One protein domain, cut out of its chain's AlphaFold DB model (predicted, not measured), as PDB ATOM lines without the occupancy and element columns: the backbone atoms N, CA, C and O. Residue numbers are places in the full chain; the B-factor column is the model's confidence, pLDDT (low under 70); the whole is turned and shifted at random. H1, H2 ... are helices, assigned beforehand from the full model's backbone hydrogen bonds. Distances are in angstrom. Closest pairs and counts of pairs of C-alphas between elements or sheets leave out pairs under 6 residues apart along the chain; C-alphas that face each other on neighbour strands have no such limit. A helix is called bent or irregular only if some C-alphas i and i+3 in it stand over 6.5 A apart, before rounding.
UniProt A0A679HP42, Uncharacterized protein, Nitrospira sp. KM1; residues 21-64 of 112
ATOM      1  N   ALA A  21     -50.420 137.072  74.886       83.56
ATOM      2  CA  ALA A  21     -50.537 135.696  74.397       83.56
ATOM      3  C   ALA A  21     -49.792 134.675  75.282       83.56
ATOM      4  O   ALA A  21     -50.279 133.576  75.518       83.56
ATOM      5  N   THR A  22     -48.622 135.037  75.822       87.25
ATOM      6  CA  THR A  22     -47.873 134.173  76.750       87.25
ATOM      7  C   THR A  22     -48.605 134.003  78.081       87.25
ATOM      8  O   THR A  22     -48.554 132.921  78.660       87.25
ATOM      9  N   LEU A  23     -49.279 135.046  78.575       90.38
ATOM     10  CA  LEU A  23     -50.100 134.960  79.785       90.38
ATOM     11  C   LEU A  23     -51.331 134.083  79.561       90.38
ATOM     12  O   LEU A  23     -51.617 133.227  80.391       90.38
ATOM     13  N   ASP A  24     -52.005 134.239  78.425       88.56
ATOM     14  CA  ASP A  24     -53.200 133.460  78.098       88.56
ATOM     15  C   ASP A  24     -52.871 131.960  78.012       88.56
ATOM     16  O   ASP A  24     -53.542 131.139  78.637       88.56
ATOM     17  N   ILE A  25     -51.766 131.599  77.348       91.31
ATOM     18  CA  ILE A  25     -51.284 130.208  77.288       91.31
ATOM     19  C   ILE A  25     -50.955 129.673  78.686       91.31
ATOM     20  O   ILE A  25     -51.317 128.543  79.012       91.31
ATOM     21  N   LYS A  26     -50.293 130.474  79.530       92.88
ATOM     22  CA  LYS A  26     -50.002 130.077  80.915       92.88
ATOM     23  C   LYS A  26     -51.272 129.823  81.715       92.88
ATOM     24  O   LYS A  26     -51.331 128.831  82.431       92.88
ATOM     25  N   ASN A  27     -52.273 130.686  81.585       94.12
ATOM     26  CA  ASN A  27     -53.542 130.541  82.295       94.12
ATOM     27  C   ASN A  27     -54.283 129.273  81.856       94.12
ATOM     28  O   ASN A  27     -54.760 128.524  82.704       94.12
ATOM     29  N   ILE A  28     -54.310 128.987  80.552       93.88
ATOM     30  CA  ILE A  28     -54.901 127.753  80.017       93.88
ATOM     31  C   ILE A  28     -54.156 126.524  80.551       93.88
ATOM     32  O   ILE A  28     -54.779 125.585  81.042       93.88
ATOM     33  N   ALA A  29     -52.821 126.536  80.502       92.81
ATOM     34  CA  ALA A  29     -52.006 125.434  81.009       92.81
ATOM     35  C   ALA A  29     -52.216 125.203  82.515       92.81
ATOM     36  O   ALA A  29     -52.358 124.061  82.947       92.81
ATOM     37  N   LEU A  30     -52.284 126.277  83.310       94.44
ATOM     38  CA  LEU A  30     -52.598 126.202  84.738       94.44
ATOM     39  C   LEU A  30     -53.985 125.607  84.981       94.44
ATOM     40  O   LEU A  30     -54.116 124.759  85.859       94.44
ATOM     41  N   GLY A  31     -54.980 125.992  84.178       94.56
ATOM     42  CA  GLY A  31     -56.326 125.427  84.241       94.56
ATOM     43  C   GLY A  31     -56.323 123.906  84.080       94.56
ATOM     44  O   GLY A  31     -56.896 123.208  84.910       94.56
ATOM     45  N   PHE A  32     -55.598 123.377  83.089       93.44
ATOM     46  CA  PHE A  32     -55.454 121.926  82.927       93.44
ATOM     47  C   PHE A  32     -54.745 121.267  84.110       93.44
ATOM     48  O   PHE A  32     -55.184 120.229  84.585       93.44
ATOM     49  N   ILE A  33     -53.655 121.855  84.606       93.44
ATOM     50  CA  ILE A  33     -52.890 121.264  85.714       93.44
ATOM     51  C   ILE A  33     -53.712 121.233  87.013       93.44
ATOM     52  O   ILE A  33     -53.539 120.323  87.824       93.44
ATOM     53  N   GLN A  34     -54.596 122.212  87.219       94.06
ATOM     54  CA  GLN A  34     -55.457 122.312  88.400       94.06
ATOM     55  C   GLN A  34     -56.759 121.509  88.280       94.06
ATOM     56  O   GLN A  34     -57.386 121.242  89.302       94.06
ATOM     57  N   ASP A  35     -57.158 121.106  87.071       97.12
ATOM     58  CA  ASP A  35     -58.353 120.296  86.845       97.12
ATOM     59  C   ASP A  35     -58.210 118.896  87.490       97.12
ATOM     60  O   ASP A  35     -57.318 118.121  87.112       97.12
ATOM     61  N   PRO A  36     -59.100 118.516  88.429       96.00
ATOM     62  CA  PRO A  36     -59.079 117.196  89.057       96.00
ATOM     63  C   PRO A  36     -59.166 116.032  88.060       96.00
ATOM     64  O   PRO A  36     -58.539 114.989  88.268       96.00
ATOM     65  N   ALA A  37     -59.915 116.188  86.963       96.19
ATOM     66  CA  ALA A  37     -60.057 115.138  85.955       96.19
ATOM     67  C   ALA A  37     -58.737 114.909  85.204       96.19
ATOM     68  O   ALA A  37     -58.323 113.762  84.976       96.19
ATOM     69  N   TYR A  38     -58.037 115.998  84.879       95.19
ATOM     70  CA  TYR A  38     -56.708 115.942  84.286       95.19
ATOM     71  C   TYR A  38     -55.704 115.267  85.225       95.19
ATOM     72  O   TYR A  38     -54.983 114.362  84.796       95.19
ATOM     73  N   GLN A  39     -55.696 115.638  86.509       94.88
ATOM     74  CA  GLN A  39     -54.811 115.040  87.514       94.88
ATOM     75  C   GLN A  39     -55.059 113.537  87.684       94.88
ATOM     76  O   GLN A  39     -54.111 112.750  87.675       94.88
ATOM     77  N   ALA A  40     -56.324 113.111  87.759       95.75
ATOM     78  CA  ALA A  40     -56.676 111.698  87.871       95.75
ATOM     79  C   ALA A  40     -56.209 110.889  86.646       95.75
ATOM     80  O   ALA A  40     -55.676 109.784  86.778       95.75
ATOM     81  N   SER A  41     -56.373 111.443  85.441       94.50
ATOM     82  CA  SER A  41     -55.877 110.837  84.201       94.50
ATOM     83  C   SER A  41     -54.346 110.774  84.168       94.50
ATOM     84  O   SER A  41     -53.763 109.747  83.812       94.50
ATOM     85  N   LEU A  42     -53.681 111.849  84.596       92.62
ATOM     86  CA  LEU A  42     -52.228 111.928  84.663       92.62
ATOM     87  C   LEU A  42     -51.650 110.893  85.630       92.62
ATOM     88  O   LEU A  42     -50.708 110.190  85.270       92.62
ATOM     89  N   HIS A  43     -52.260 110.738  86.805       93.56
ATOM     90  CA  HIS A  43     -51.868 109.734  87.788       93.56
ATOM     91  C   HIS A  43     -51.974 108.312  87.221       93.56
ATOM     92  O   HIS A  43     -51.043 107.523  87.358       93.56
ATOM     93  N   LYS A  44     -53.059 107.996  86.497       95.38
ATOM     94  CA  LYS A  44     -53.204 106.698  85.812       95.38
ATOM     95  C   LYS A  44     -52.092 106.463  84.787       95.38
ATOM     96  O   LYS A  44     -51.545 105.365  84.728       95.38
ATOM     97  N   ARG A  45     -51.737 107.481  83.990       93.88
ATOM     98  CA  ARG A  45     -50.650 107.372  82.999       93.88
ATOM     99  C   ARG A  45     -49.292 107.155  83.657       93.88
ATOM    100  O   ARG A  45     -48.559 106.283  83.195       93.88
ATOM    101  N   LEU A  46     -49.001 107.894  84.726       92.62
ATOM    102  CA  LEU A  46     -47.779 107.739  85.518       92.62
ATOM    103  C   LEU A  46     -47.688 106.340  86.130       92.62
ATOM    104  O   LEU A  46     -46.691 105.661  85.933       92.62
ATOM    105  N   ALA A  47     -48.759 105.863  86.768       91.50
ATOM    106  CA  ALA A  47     -48.800 104.512  87.327       91.50
ATOM    107  C   ALA A  47     -48.605 103.422  86.257       91.50
ATOM    108  O   ALA A  47     -48.064 102.361  86.544       91.50
ATOM    109  N   SER A  48     -49.030 103.682  85.016       94.88
ATOM    110  CA  SER A  48     -48.848 102.763  83.885       94.88
ATOM    111  C   SER A  48     -47.504 102.887  83.151       94.88
ATOM    112  O   SER A  48     -47.307 102.177  82.167       94.88
ATOM    113  N   GLY A  49     -46.622 103.811  83.545       91.19
ATOM    114  CA  GLY A  49     -45.338 104.035  82.867       91.19
ATOM    115  C   GLY A  49     -45.433 104.733  81.500       91.19
ATOM    116  O   GLY A  49     -44.506 104.689  80.696       91.19
ATOM    117  N   LYS A  50     -46.572 105.361  81.174       91.38
ATOM    118  CA  LYS A  50     -46.829 105.971  79.850       91.38
ATOM    119  C   LYS A  50     -46.373 107.432  79.739       91.38
ATOM    120  O   LYS A  50     -46.657 108.086  78.737       91.38
ATOM    121  N   SER A  51     -45.693 107.959  80.756       89.50
ATOM    122  CA  SER A  51     -45.210 109.347  80.803       89.50
ATOM    123  C   SER A  51     -43.742 109.413  81.263       89.50
ATOM    124  O   SER A  51     -43.451 110.007  82.302       89.50
ATOM    125  N   PRO A  52     -42.795 108.883  80.464       87.69
ATOM    126  CA  PRO A  52     -41.388 108.752  80.864       87.69
ATOM    127  C   PRO A  52     -40.712 110.098  81.169       87.69
ATOM    128  O   PRO A  52     -39.912 110.212  82.091       87.69
ATOM    129  N   GLN A  53     -41.067 111.163  80.445       90.12
ATOM    130  CA  GLN A  53     -40.518 112.503  80.697       90.12
ATOM    131  C   GLN A  53     -40.915 113.051  82.074       90.12
ATOM    132  O   GLN A  53     -40.116 113.721  82.729       90.12
ATOM    133  N   LEU A  54     -42.141 112.763  82.520       90.56
ATOM    134  CA  LEU A  54     -42.597 113.190  83.837       90.56
ATOM    135  C   LEU A  54     -41.975 112.355  84.946       90.56
ATOM    136  O   LEU A  54     -41.712 112.901  86.006       90.56
ATOM    137  N   GLU A  55     -41.682 111.078  84.717       88.38
ATOM    138  CA  GLU A  55     -40.972 110.256  85.700       88.38
ATOM    139  C   GLU A  55     -39.570 110.792  85.993       88.38
ATOM    140  O   GLU A  55     -39.199 110.914  87.160       88.38
ATOM    141  N   VAL A  56     -38.823 111.179  84.953       89.50
ATOM    142  CA  VAL A  56     -37.503 111.814  85.104       89.50
ATOM    143  C   VAL A  56     -37.627 113.143  85.847       89.50
ATOM    144  O   VAL A  56     -36.857 113.424  86.766       89.50
ATOM    145  N   LEU A  57     -38.615 113.957  85.471       90.44
ATOM    146  CA  LEU A  57     -38.855 115.246  86.106       90.44
ATOM    147  C   LEU A  57     -39.229 115.092  87.590       90.44
ATOM    148  O   LEU A  57     -38.707 115.812  88.438       90.44
ATOM    149  N   LEU A  58     -40.100 114.136  87.915       90.50
ATOM    150  CA  LEU A  58     -40.504 113.833  89.286       90.50
ATOM    151  C   LEU A  58     -39.336 113.270  90.100       90.50
ATOM    152  O   LEU A  58     -39.149 113.692  91.238       90.50
ATOM    153  N   HIS A  59     -38.505 112.403  89.514       89.06
ATOM    154  CA  HIS A  59     -37.266 111.938  90.145       89.06
ATOM    155  C   HIS A  59     -36.338 113.100  90.491       89.06
ATOM    156  O   HIS A  59     -35.811 113.156  91.601       89.06
ATOM    157  N   TYR A  60     -36.171 114.047  89.568       90.38
ATOM    158  CA  TYR A  60     -35.368 115.241  89.807       90.38
ATOM    159  C   TYR A  60     -35.904 116.080  90.976       90.38
ATOM    160  O   TYR A  60     -35.119 116.558  91.793       90.38
ATOM    161  N   TYR A  61     -37.224 116.238  91.096       88.62
ATOM    162  CA  TYR A  61     -37.813 116.961  92.226       88.62
ATOM    163  C   TYR A  61     -37.740 116.188  93.548       88.62
ATOM    164  O   TYR A  61     -37.541 116.810  94.588       88.62
ATOM    165  N   ALA A  62     -37.880 114.861  93.521       89.81
ATOM    166  CA  ALA A  62     -37.874 114.025  94.720       89.81
ATOM    167  C   ALA A  62     -36.464 113.799  95.290       89.81
ATOM    168  O   ALA A  62     -36.268 113.868  96.501       89.81
ATOM    169  N   TYR A  63     -35.483 113.541  94.423       89.25
ATOM    170  CA  TYR A  63     -34.132 113.119  94.815       89.25
ATOM    171  C   TYR A  63     -33.038 114.135  94.455       89.25
ATOM    172  O   TYR A  63     -31.891 113.993  94.880       89.25
ATOM    173  N   GLY A  64     -33.376 115.184  93.700       88.31
ATOM    174  CA  GLY A  64     -32.425 116.184  93.218       88.31
ATOM    175  C   GLY A  64     -31.689 115.760  91.944       88.31
ATOM    176  O   GLY A  64     -32.036 114.780  91.282       88.31
TER     177      GLY A  64
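Overview. This is residues 21 to 64 of the 112 residues of an uncharacterized protein of Nitrospira sp. KM1 (UniProt A0A679HP42). Three helices follow one another end to end as an open, angular U: H2 makes the base, H1 and H3 are the two arms at its ends, and each arm meets H2 at a corner. The middle between the arms is empty, for H1 and H3 stay apart, and the three helices form no bundle. The printed part has 44 residues with three named helices in the order H1, H2, H3 and no named strand; the class is all helix. The whole is loose, with a radius of gyration of the C-alphas of 12.5 A, and the C-alphas span 32 by 25 by 14 A along their three main axes.

Along the chain. Find C-alpha 21 at (-50.537, 135.696, 74.397), where H1 begins; it covers residues 21 to 34 and is 20.0 A long from first to last C-alpha. After Asp 35 look for C-alpha 36 at (-59.079, 117.196, 89.057), where H2 begins; it covers residues 36 to 47, over 16.4 A. Pass residues 48 to 51 and you reach H3, residues 52 to 63, 16.3 A long, which ends at C-alpha 63 at (-34.132, 113.119, 94.815). None of the three helices is bent or irregular.

Arrangement. Start at H1 and go on to H2: the two are close but not clearly touching, with 2 pairs of C-alphas within 8 A. Their closest C-alphas are those of Phe 32 and Tyr 38, 6.3 A apart. Their lines stand at 72 degrees, only just about perpendicular. Next look at H2 and H3, which touch only at the corner by their link, and only just, with 3 pairs of C-alphas within 8 A. Here H2 touches with residue 46 alone and H3 with residues 52 to 55 alone; the closest C-alphas are those of Leu 46 and Glu 55, 7.3 A apart. The lines of H2 and H3 are about perpendicular, at 89 degrees. H1 and H3 are apart. In the backbone of H1, H2 and H3, every O i to N i+4 pair is within hydrogen-bond range.

Size, cuts and confidence. The two C-alphas farthest apart are those of Ala 21 and Tyr 63, at 34.6 A. Residues 21 to 32 of H1 stand free, as do residues 34 to 41, of which 36 to 41 belong to H2, and residues 56 to 64, of which 56 to 63 belong to H3. Both links, H1 to H2 and H2 to H3, are tight. The printed part runs from 21 to 64 with no cut. The mean pLDDT of the printed part is 91.9, and no printed residue is under 70.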